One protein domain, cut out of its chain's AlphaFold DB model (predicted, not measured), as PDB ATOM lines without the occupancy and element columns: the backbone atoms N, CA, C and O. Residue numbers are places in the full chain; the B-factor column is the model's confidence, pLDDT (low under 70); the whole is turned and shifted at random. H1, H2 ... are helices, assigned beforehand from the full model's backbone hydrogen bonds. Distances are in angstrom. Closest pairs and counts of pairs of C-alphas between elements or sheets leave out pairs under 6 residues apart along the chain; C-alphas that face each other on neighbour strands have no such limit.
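AT A GLANCE: This is residues 86 to 156 of the 172 residues of the protein "7TMR-HDED domain-containing protein" of Gemmatimonadetes bacterium 13_1_20CM_4_66_11 (UniProt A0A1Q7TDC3). Two long helices, H1 and H4, run side by side in opposite directions, and two short helices, H2 and H3, set crosswise to each other, make a small head at the end where H1 finishes and H4 starts. H2 folds back along the last part of H1 as a helical hairpin, H3 crosses near the beginning of H2 and makes a corner with H4, and both ends of the printed part lie at the end away from this head. The printed part has 71 residues with four named helices in the order H1, H2, H3, H4 and no named strand, and its class is all helix. It is compact, with a radius of gyration of the C-alphas of 12.8 A, yet elongated in outline, spanning 39 by 21 by 18 A.

HOW THE PARTS SIT: H1, residues 86 to 106, and H2, residues 110 to 118, form a helical hairpin. They touch, H1 with residues 98 to 106 alone, at a shallow tilt of 23 degrees, opposite ways; their closest C-alphas, those of Ala 105 and Ile 113, are 5.3 A apart. H3, residues 126 to 132, touches H2 and stands about perpendicular to it, at 88 degrees, with the closest C-alphas, those of Pro 110 and Ala 129, 5.0 A apart. H1 and H3 are close but not clearly touching: the closest C-alphas, those of Gly 106 and Leu 132, are 7.6 A apart. H4, residues 135 to 155, and H3 only just touch, with 3 pairs of C-alphas within 8 A, and only at the corner by their link; H4 does so with residues 137 to 138 alone, and the closest C-alphas are those of Leu 132 and Arg 138, 5.0 A apart. H4 touches H1 at a shallow tilt of 9 degrees, opposite ways, and the closest C-alphas, those of Phe 99 and Gln 142, are 7.1 A apart. H2 and H4 are apart. In H1, H2 and H3 every O i to N i+4 pair is within hydrogen-bond range; in H4 it is 15 of 17.

IN THESE COORDINATES: H1 begins at C-alpha 86, at (-62.959, 15.900, 57.130), and measures 30.2 A from first to last C-alpha. H2 has 9 residues and H3 has 7; H3 begins at C-alpha 126, at (-35.978, 14.919, 36.792). H4 measures 30.7 A and ends at C-alpha 155, at (-69.377, 6.825, 42.311).

THE WHOLE: The two C-alphas farthest apart, those of Gln 108 and Val 156, are 40.6 A from each other, while the first and last printed C-alphas, those of Arg 86 and Val 156, are 16.3 A apart. The printed part has no cut. The links from H1 to H2 and from H3 to H4 are tight, and the link from H2 to H3, with 7 residues, is short. The mean pLDDT of the printed part is 87.5, and residues 152 to 156 are under 70.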
ATOM      1  N   ARG A  86     -64.125  15.230  56.530       82.12
ATOM      2  CA  ARG A  86     -62.959  15.900  57.130       82.12
ATOM      3  C   ARG A  86     -61.627  15.446  56.520       82.12
ATOM      4  O   ARG A  86     -60.736  16.264  56.334       82.12
ATOM      5  N   ALA A  87     -61.499  14.151  56.215       83.62
ATOM      6  CA  ALA A  87     -60.296  13.589  55.599       83.62
ATOM      7  C   ALA A  87     -60.179  13.991  54.118       83.62
ATOM      8  O   ALA A  87     -59.080  14.185  53.596       83.62
ATOM      9  N   TYR A  88     -61.317  14.154  53.442       82.50
ATOM     10  CA  TYR A  88     -61.355  14.696  52.090       82.50
ATOM     11  C   TYR A  88     -60.913  16.162  52.072       82.50
ATOM     12  O   TYR A  88     -59.974  16.502  51.355       82.50
ATOM     13  N   ASP A  89     -61.504  17.001  52.925       85.38
ATOM     14  CA  ASP A  89     -61.180  18.428  53.011       85.38
ATOM     15  C   ASP A  89     -59.696  18.647  53.351       85.38
ATOM     16  O   ASP A  89     -59.032  19.500  52.750       85.38
ATOM     17  N   SER A  90     -59.131  17.827  54.247       88.38
ATOM     18  CA  SER A  90     -57.695  17.860  54.537       88.38
ATOM     19  C   SER A  90     -56.853  17.468  53.325       88.38
ATOM     20  O   SER A  90     -55.842  18.107  53.056       88.38
ATOM     21  N   THR A  91     -57.273  16.463  52.554       88.06
ATOM     22  CA  THR A  91     -56.544  16.027  51.352       88.06
ATOM     23  C   THR A  91     -56.565  17.104  50.268       88.06
ATOM     24  O   THR A  91     -55.527  17.394  49.675       88.06
ATOM     25  N   VAL A  92     -57.716  17.743  50.043       89.50
ATOM     26  CA  VAL A  92     -57.853  18.863  49.097       89.50
ATOM     27  C   VAL A  92     -56.966  20.034  49.514       89.50
ATOM     28  O   VAL A  92     -56.260  20.601  48.679       89.50
ATOM     29  N   THR A  93     -56.946  20.358  50.809       91.38
ATOM     30  CA  THR A  93     -56.103  21.429  51.359       91.38
ATOM     31  C   THR A  93     -54.616  21.120  51.172       91.38
ATOM     32  O   THR A  93     -53.870  21.965  50.676       91.38
ATOM     33  N   THR A  94     -54.183  19.896  51.483       92.44
ATOM     34  CA  THR A  94     -52.793  19.454  51.283       92.44
ATOM     35  C   THR A  94     -52.396  19.483  49.808       92.44
ATOM     36  O   THR A  94     -51.301  19.936  49.477       92.44
ATOM     37  N   LEU A  95     -53.283  19.062  48.904       92.25
ATOM     38  CA  LEU A  95     -53.025  19.092  47.464       92.25
ATOM     39  C   LEU A  95     -52.860  20.527  46.946       92.25
ATOM     40  O   LEU A  95     -51.971  20.794  46.136       92.25
ATOM     41  N   ALA A  96     -53.688  21.459  47.422       92.06
ATOM     42  CA  ALA A  96     -53.568  22.874  47.082       92.06
ATOM     43  C   ALA A  96     -52.241  23.468  47.584       92.06
ATOM     44  O   ALA A  96     -51.557  24.162  46.831       92.06
ATOM     45  N   ALA A  97     -51.846  23.142  48.818       93.75
ATOM     46  CA  ALA A  97     -50.573  23.573  49.395       93.75
ATOM     47  C   ALA A  97     -49.366  23.027  48.607       93.75
ATOM     48  O   ALA A  97     -48.453  23.787  48.282       93.75
ATOM     49  N   PHE A  98     -49.405  21.751  48.207       94.31
ATOM     50  CA  PHE A  98     -48.390  21.135  47.348       94.31
ATOM     51  C   PHE A  98     -48.241  21.866  46.009       94.31
ATOM     52  O   PHE A  98     -47.138  22.234  45.613       94.31
ATOM     53  N   PHE A  99     -49.339  22.120  45.291       93.56
ATOM     54  CA  PHE A  99     -49.225  22.811  44.005       93.56
ATOM     55  C   PHE A  99     -48.779  24.262  44.167       93.56
ATOM     56  O   PHE A  99     -48.044  24.744  43.312       93.56
ATOM     57  N   SER A 100     -49.141  24.930  45.266       93.00
ATOM     58  CA  SER A 100     -48.635  26.269  45.580       93.00
ATOM     59  C   SER A 100     -47.124  26.278  45.836       93.00
ATOM     60  O   SER A 100     -46.450  27.211  45.401       93.00
ATOM     61  N   SER A 101     -46.572  25.262  46.511       93.19
ATOM     62  CA  SER A 101     -45.122  25.174  46.749       93.19
ATOM     63  C   SER A 101     -44.356  24.894  45.454       93.19
ATOM     64  O   SER A 101     -43.329  25.520  45.186       93.19
ATOM     65  N   VAL A 102     -44.884  24.007  44.608       93.12
ATOM     66  CA  VAL A 102     -44.308  23.692  43.294       93.12
ATOM     67  C   VAL A 102     -44.412  24.881  42.334       93.12
ATOM     68  O   VAL A 102     -43.504  25.088  41.531       93.12
ATOM     69  N   ASP A 103     -45.487  25.670  42.406       91.94
ATOM     70  CA  ASP A 103     -45.662  26.888  41.606       91.94
ATOM     71  C   ASP A 103     -44.600  27.935  41.955       91.94
ATOM     72  O   ASP A 103     -43.902  28.405  41.058       91.94
ATOM     73  N   ALA A 104     -44.387  28.191  43.251       91.06
ATOM     74  CA  ALA A 104     -43.347  29.098  43.740       91.06
ATOM     75  C   ALA A 104     -41.924  28.635  43.371       91.06
ATOM     76  O   ALA A 104     -41.045  29.452  43.098       91.06
ATOM     77  N   ALA A 105     -41.692  27.321  43.329       92.19
ATOM     78  CA  ALA A 105     -40.421  26.739  42.899       92.19
ATOM     79  C   ALA A 105     -40.248  26.699  41.368       92.19
ATOM     80  O   ALA A 105     -39.142  26.460  40.877       92.19
ATOM     81  N   GLY A 106     -41.320  26.922  40.601       86.94
ATOM     82  CA  GLY A 106     -41.340  26.785  39.145       86.94
ATOM     83  C   GLY A 106     -40.336  27.689  38.432       86.94
ATOM     84  O   GLY A 106     -39.664  27.240  37.502       86.94
ATOM     85  N   ASP A 107     -40.182  28.918  38.922       84.69
ATOM     86  CA  ASP A 107     -39.297  29.934  38.336       84.69
ATOM     87  C   ASP A 107     -37.810  29.686  38.645       84.69
ATOM     88  O   ASP A 107     -36.926  30.199  37.961       84.69
ATOM     89  N   GLN A 108     -37.516  28.852  39.646       87.69
ATOM     90  CA  GLN A 108     -36.159  28.488  40.071       87.69
ATOM     91  C   GLN A 108     -35.632  27.230  39.355       87.69
ATOM     92  O   GLN A 108     -34.473  26.839  39.522       87.69
ATOM     93  N   GLY A 109     -36.478  26.590  38.545       87.12
ATOM     94  CA  GLY A 109     -36.133  25.446  37.714       87.12
ATOM     95  C   GLY A 109     -36.396  24.071  38.351       87.12
ATOM     96  O   GLY A 109     -36.806  23.953  39.507       87.12
ATOM     97  N   PRO A 110     -36.154  22.980  37.596       89.56
ATOM     98  CA  PRO A 110     -36.597  21.631  37.968       89.56
ATOM     99  C   PRO A 110     -36.037  21.112  39.299       89.56
ATOM    100  O   PRO A 110     -36.706  20.357  39.996       89.56
ATOM    101  N   GLN A 111     -34.829  21.528  39.689       92.06
ATOM    102  CA  GLN A 111     -34.230  21.104  40.960       92.06
ATOM    103  C   GLN A 111     -34.943  21.701  42.178       92.06
ATOM    104  O   GLN A 111     -35.053  21.035  43.207       92.06
ATOM    105  N   ALA A 112     -35.460  22.927  42.066       92.50
ATOM    106  CA  ALA A 112     -36.256  23.541  43.123       92.50
ATOM    107  C   ALA A 112     -37.606  22.826  43.282       92.50
ATOM    108  O   ALA A 112     -38.027  22.556  44.402       92.50
ATOM    109  N   ILE A 113     -38.227  22.419  42.169       93.38
ATOM    110  CA  ILE A 113     -39.467  21.628  42.166       93.38
ATOM    111  C   ILE A 113     -39.275  20.274  42.861       93.38
ATOM    112  O   ILE A 113     -40.112  19.882  43.668       93.38
ATOM    113  N   ILE A 114     -38.169  19.570  42.597       94.56
ATOM    114  CA  ILE A 114     -37.864  18.287  43.259       94.56
ATOM    115  C   ILE A 114     -37.756  18.468  44.777       94.56
ATOM    116  O   ILE A 114     -38.244  17.630  45.535       94.56
ATOM    117  N   ARG A 115     -37.127  19.560  45.230       93.56
ATOM    118  CA  ARG A 115     -37.013  19.876  46.660       93.56
ATOM    119  C   ARG A 115     -38.378  20.198  47.266       93.56
ATOM    120  O   ARG A 115     -38.749  19.561  48.241       93.56
ATOM    121  N   ALA A 116     -39.144  21.086  46.635       93.50
ATOM    122  CA  ALA A 116     -40.481  21.462  47.092       93.50
ATOM    123  C   ALA A 116     -41.445  20.265  47.150       93.50
ATOM    124  O   ALA A 116     -42.265  20.177  48.056       93.50
ATOM    125  N   ALA A 117     -41.338  19.315  46.217       93.94
ATOM    126  CA  ALA A 117     -42.156  18.104  46.225       93.94
ATOM    127  C   ALA A 117     -41.760  17.115  47.332       93.94
ATOM    128  O   ALA A 117     -42.623  16.445  47.906       93.94
ATOM    129  N   ARG A 118     -40.468  17.058  47.680       94.75
ATOM    130  CA  ARG A 118     -39.962  16.208  48.764       94.75
ATOM    131  C   ARG A 118     -40.534  16.609  50.126       94.75
ATOM    132  O   ARG A 118     -40.798  15.715  50.924       94.75
ATOM    133  N   ASP A 119     -40.798  17.895  50.357       93.38
ATOM    134  CA  ASP A 119     -41.419  18.386  51.600       93.38
ATOM    135  C   ASP A 119     -42.836  17.826  51.819       93.38
ATOM    136  O   ASP A 119     -43.305  17.724  52.949       93.38
ATOM    137  N   TYR A 120     -43.497  17.394  50.740       93.12
ATOM    138  CA  TYR A 120     -44.809  16.740  50.760       93.12
ATOM    139  C   TYR A 120     -44.715  15.214  50.598       93.12
ATOM    140  O   TYR A 120     -45.727  14.549  50.387       93.12
ATOM    141  N   GLY A 121     -43.507  14.645  50.666       93.38
ATOM    142  CA  GLY A 121     -43.277  13.208  50.510       93.38
ATOM    143  C   GLY A 121     -43.481  12.683  49.086       93.38
ATOM    144  O   GLY A 121     -43.622  11.476  48.909       93.38
ATOM    145  N   VAL A 122     -43.496  13.556  48.071       92.75
ATOM    146  CA  VAL A 122     -43.693  13.173  46.666       92.75
ATOM    147  C   VAL A 122     -42.331  13.085  45.966       92.75
ATOM    148  O   VAL A 122     -41.734  14.121  45.654       92.75
ATOM    149  N   PRO A 123     -41.796  11.876  45.710       93.44
ATOM    150  CA  PRO A 123     -40.555  11.735  44.965       93.44
ATOM    151  C   PRO A 123     -40.809  12.038  43.485       93.44
ATOM    152  O   PRO A 123     -41.553  11.324  42.823       93.44
ATOM    153  N   LEU A 124     -40.174  13.090  42.964       92.88
ATOM    154  CA  LEU A 124     -40.218  13.425  41.541       92.88
ATOM    155  C   LEU A 124     -38.913  13.042  40.851       92.88
ATOM    156  O   LEU A 124     -37.818  13.372  41.317       92.88
ATOM    157  N   THR A 125     -39.035  12.407  39.694       94.06
ATOM    158  CA  THR A 125     -37.930  12.236  38.755       94.06
ATOM    159  C   THR A 125     -37.578  13.572  38.084       94.06
ATOM    160  O   THR A 125     -38.413  14.481  37.991       94.06
ATOM    161  N   PRO A 126     -36.357  13.717  37.536       91.88
ATOM    162  CA  PRO A 126     -35.978  14.919  36.792       91.88
ATOM    163  C   PRO A 126     -36.896  15.225  35.600       91.88
ATOM    164  O   PRO A 126     -37.140  16.392  35.297       91.88
ATOM    165  N   GLN A 127     -37.423  14.191  34.936       91.62
ATOM    166  CA  GLN A 127     -38.338  14.350  33.803       91.62
ATOM    167  C   GLN A 127     -39.705  14.880  34.250       91.62
ATOM    168  O   GLN A 127     -40.246  15.787  33.619       91.62
ATOM    169  N   GLU A 128     -40.240  14.377  35.363       91.75
ATOM    170  CA  GLU A 128     -41.502  14.859  35.939       91.75
ATOM    171  C   GLU A 128     -41.370  16.297  36.445       91.75
ATOM    172  O   GLU A 128     -42.240  17.128  36.189       91.75
ATOM    173  N   ALA A 129     -40.247  16.640  37.077       92.56
ATOM    174  CA  ALA A 129     -39.972  18.013  37.486       92.56
ATOM    175  C   ALA A 129     -39.846  18.965  36.282       92.56
ATOM    176  O   ALA A 129     -40.359  20.085  36.315       92.56
ATOM    177  N   ALA A 130     -39.225  18.518  35.185       90.94
ATOM    178  CA  ALA A 130     -39.166  19.273  33.932       90.94
ATOM    179  C   ALA A 130     -40.533  19.385  33.231       90.94
ATOM    180  O   ALA A 130     -40.789  20.344  32.503       90.94
ATOM    181  N   TYR A 131     -41.429  18.423  33.440       90.94
ATOM    182  CA  TYR A 131     -42.810  18.513  32.981       90.94
ATOM    183  C   TYR A 131     -43.603  19.538  33.806       90.94
ATOM    184  O   TYR A 131     -44.305  20.380  33.238       90.94
ATOM    185  N   LEU A 132     -43.444  19.509  35.132       90.75
ATOM    186  CA  LEU A 132     -44.120  20.395  36.082       90.75
ATOM    187  C   LEU A 132     -43.590  21.832  36.085       90.75
ATOM    188  O   LEU A 132     -44.310  22.735  36.515       90.75
ATOM    189  N   SER A 133     -42.384  22.084  35.571       89.12
ATOM    190  CA  SER A 133     -41.870  23.449  35.398       89.12
ATOM    191  C   SER A 133     -42.711  24.260  34.406       89.12
ATOM    192  O   SER A 133     -42.865  25.472  34.554       89.12
ATOM    193  N   LYS A 134     -43.360  23.594  33.442       89.56
ATOM    194  CA  LYS A 134     -44.283  24.232  32.499       89.56
ATOM    195  C   LYS A 134     -45.600  24.564  33.205       89.56
ATOM    196  O   LYS A 134     -46.449  23.692  33.384       89.56
ATOM    197  N   GLY A 135     -45.821  25.842  33.525       85.50
ATOM    198  CA  GLY A 135     -47.005  26.298  34.273       85.50
ATOM    199  C   GLY A 135     -48.354  25.848  33.697       85.50
ATOM    200  O   GLY A 135     -49.251  25.471  34.446       85.50
ATOM    201  N   GLY A 136     -48.492  25.785  32.367       87.38
ATOM    202  CA  GLY A 136     -49.699  25.244  31.728       87.38
ATOM    203  C   GLY A 136     -49.917  23.746  31.989       87.38
ATOM    204  O   GLY A 136     -51.046  23.322  32.223       87.38
ATOM    205  N   LYS A 137     -48.843  22.944  32.004       87.75
ATOM    206  CA  LYS A 137     -48.902  21.503  32.305       87.75
ATOM    207  C   LYS A 137     -49.189  21.251  33.783       87.75
ATOM    208  O   LYS A 137     -50.023  20.408  34.099       87.75
ATOM    209  N   ARG A 138     -48.568  22.038  34.664       89.69
ATOM    210  CA  ARG A 138     -48.821  22.029  36.111       89.69
ATOM    211  C   ARG A 138     -50.289  22.314  36.434       89.69
ATOM    212  O   ARG A 138     -50.928  21.509  37.105       89.69
ATOM    213  N   ARG A 139     -50.856  23.398  35.890       89.81
ATOM    214  CA  ARG A 139     -52.272  23.754  36.104       89.81
ATOM    215  C   ARG A 139     -53.236  22.700  35.564       89.81
ATOM    216  O   ARG A 139     -54.199  22.361  36.245       89.81
ATOM    217  N   ALA A 140     -52.966  22.152  34.379       90.06
ATOM    218  CA  ALA A 140     -53.781  21.076  33.817       90.06
ATOM    219  C   ALA A 140     -53.774  19.822  34.714       90.06
ATOM    220  O   ALA A 140     -54.822  19.221  34.939       90.06
ATOM    221  N   MET A 141     -52.615  19.458  35.276       90.31
ATOM    222  CA  MET A 141     -52.500  18.334  36.209       90.31
ATOM    223  C   MET A 141     -53.259  18.588  37.517       90.31
ATOM    224  O   MET A 141     -54.003  17.719  37.968       90.31
ATOM    225  N   GLN A 142     -53.131  19.786  38.092       90.62
ATOM    226  CA  GLN A 142     -53.878  20.174  39.289       90.62
ATOM    227  C   GLN A 142     -55.394  20.066  39.064       90.62
ATOM    228  O   GLN A 142     -56.099  19.463  39.870       90.62
ATOM    229  N   GLN A 143     -55.898  20.593  37.945       89.94
ATOM    230  CA  GLN A 143     -57.321  20.525  37.602       89.94
ATOM    231  C   GLN A 143     -57.804  19.085  37.403       89.94
ATOM    232  O   GLN A 143     -58.875  18.734  37.892       89.94
ATOM    233  N   ALA A 144     -57.012  18.239  36.739       88.50
ATOM    234  CA  ALA A 144     -57.353  16.833  36.539       88.50
ATOM    235  C   ALA A 144     -57.466  16.066  37.869       88.50
ATOM    236  O   ALA A 144     -58.400  15.285  38.049       88.50
ATOM    237  N   LEU A 145     -56.567  16.322  38.826       87.75
ATOM    238  CA  LEU A 145     -56.591  15.681  40.146       87.75
ATOM    239  C   LEU A 145     -57.791  16.132  40.996       87.75
ATOM    240  O   LEU A 145     -58.443  15.311  41.647       87.75
ATOM    241  N   VAL A 146     -58.136  17.421  40.950       85.94
ATOM    242  CA  VAL A 146     -59.318  17.961  41.646       85.94
ATOM    243  C   VAL A 146     -60.619  17.447  41.014       85.94
ATOM    244  O   VAL A 146     -61.547  17.037  41.716       85.94
ATOM    245  N   ALA A 147     -60.693  17.400  39.683       83.38
ATOM    246  CA  ALA A 147     -61.863  16.879  38.981       83.38
ATOM    247  C   ALA A 147     -62.041  15.367  39.202       83.38
ATOM    248  O   ALA A 147     -63.156  14.909  39.457       83.38
ATOM    249  N   GLY A 148     -60.949  14.597  39.156       80.06
ATOM    250  CA  GLY A 148     -60.959  13.148  39.365       80.06
ATOM    251  C   GLY A 148     -61.378  12.753  40.781       80.06
ATOM    252  O   GLY A 148     -62.218  11.869  40.949       80.06
ATOM    253  N   SER A 149     -60.877  13.458  41.798       76.12
ATOM    254  CA  SER A 149     -61.286  13.236  43.192       76.12
ATOM    255  C   SER A 149     -62.773  13.546  43.412       76.12
ATOM    256  O   SER A 149     -63.467  12.780  44.076       76.12
ATOM    257  N   SER A 150     -63.300  14.590  42.770       72.12
ATOM    258  CA  SER A 150     -64.732  14.932  42.811       72.12
ATOM    259  C   SER A 150     -65.621  13.922  42.066       72.12
ATOM    260  O   SER A 150     -66.764  13.674  42.454       72.12
ATOM    261  N   ALA A 151     -65.127  13.338  40.970       70.56
ATOM    262  CA  ALA A 151     -65.847  12.317  40.208       70.56
ATOM    263  C   ALA A 151     -65.915  10.982  40.962       70.56
ATOM    264  O   ALA A 151     -66.971  10.350  40.980       70.56
ATOM    265  N   HIS A 152     -64.829  10.592  41.635       65.25
ATOM    266  CA  HIS A 152     -64.786   9.373  42.439       65.25
ATOM    267  C   HIS A 152     -65.824   9.398  43.570       65.25
ATOM    268  O   HIS A 152     -66.538   8.416  43.758       65.25
ATOM    269  N   LEU A 153     -66.007  10.545  44.234       59.62
ATOM    270  CA  LEU A 153     -67.015  10.715  45.289       59.62
ATOM    271  C   LEU A 153     -68.448  10.441  44.825       59.62
ATOM    272  O   LEU A 153     -69.225   9.853  45.566       59.62
ATOM    273  N   ARG A 154     -68.795  10.805  43.585       60.28
ATOM    274  CA  ARG A 154     -70.129  10.525  43.022       60.28
ATOM    275  C   ARG A 154     -70.365   9.049  42.712       60.28
ATOM    276  O   ARG A 154     -71.510   8.650  42.537       60.28
ATOM    277  N   SER A 155     -69.300   8.258  42.609       60.34
ATOM    278  CA  SER A 155     -69.377   6.825  42.311       60.34
ATOM    279  C   SER A 155     -69.399   5.936  43.557       60.34
ATOM    280  O   SER A 155     -69.641   4.737  43.432       60.34
ATOM    281  N   VAL A 156     -69.162   6.501  44.751       59.41
ATOM    282  CA  VAL A 156     -69.221   5.746  46.008       59.41
ATOM    283  C   VAL A 156     -70.694   5.496  46.357       59.41
ATOM    284  O   VAL A 156     -71.445   6.459  46.509       59.41
TER     285      VAL A 156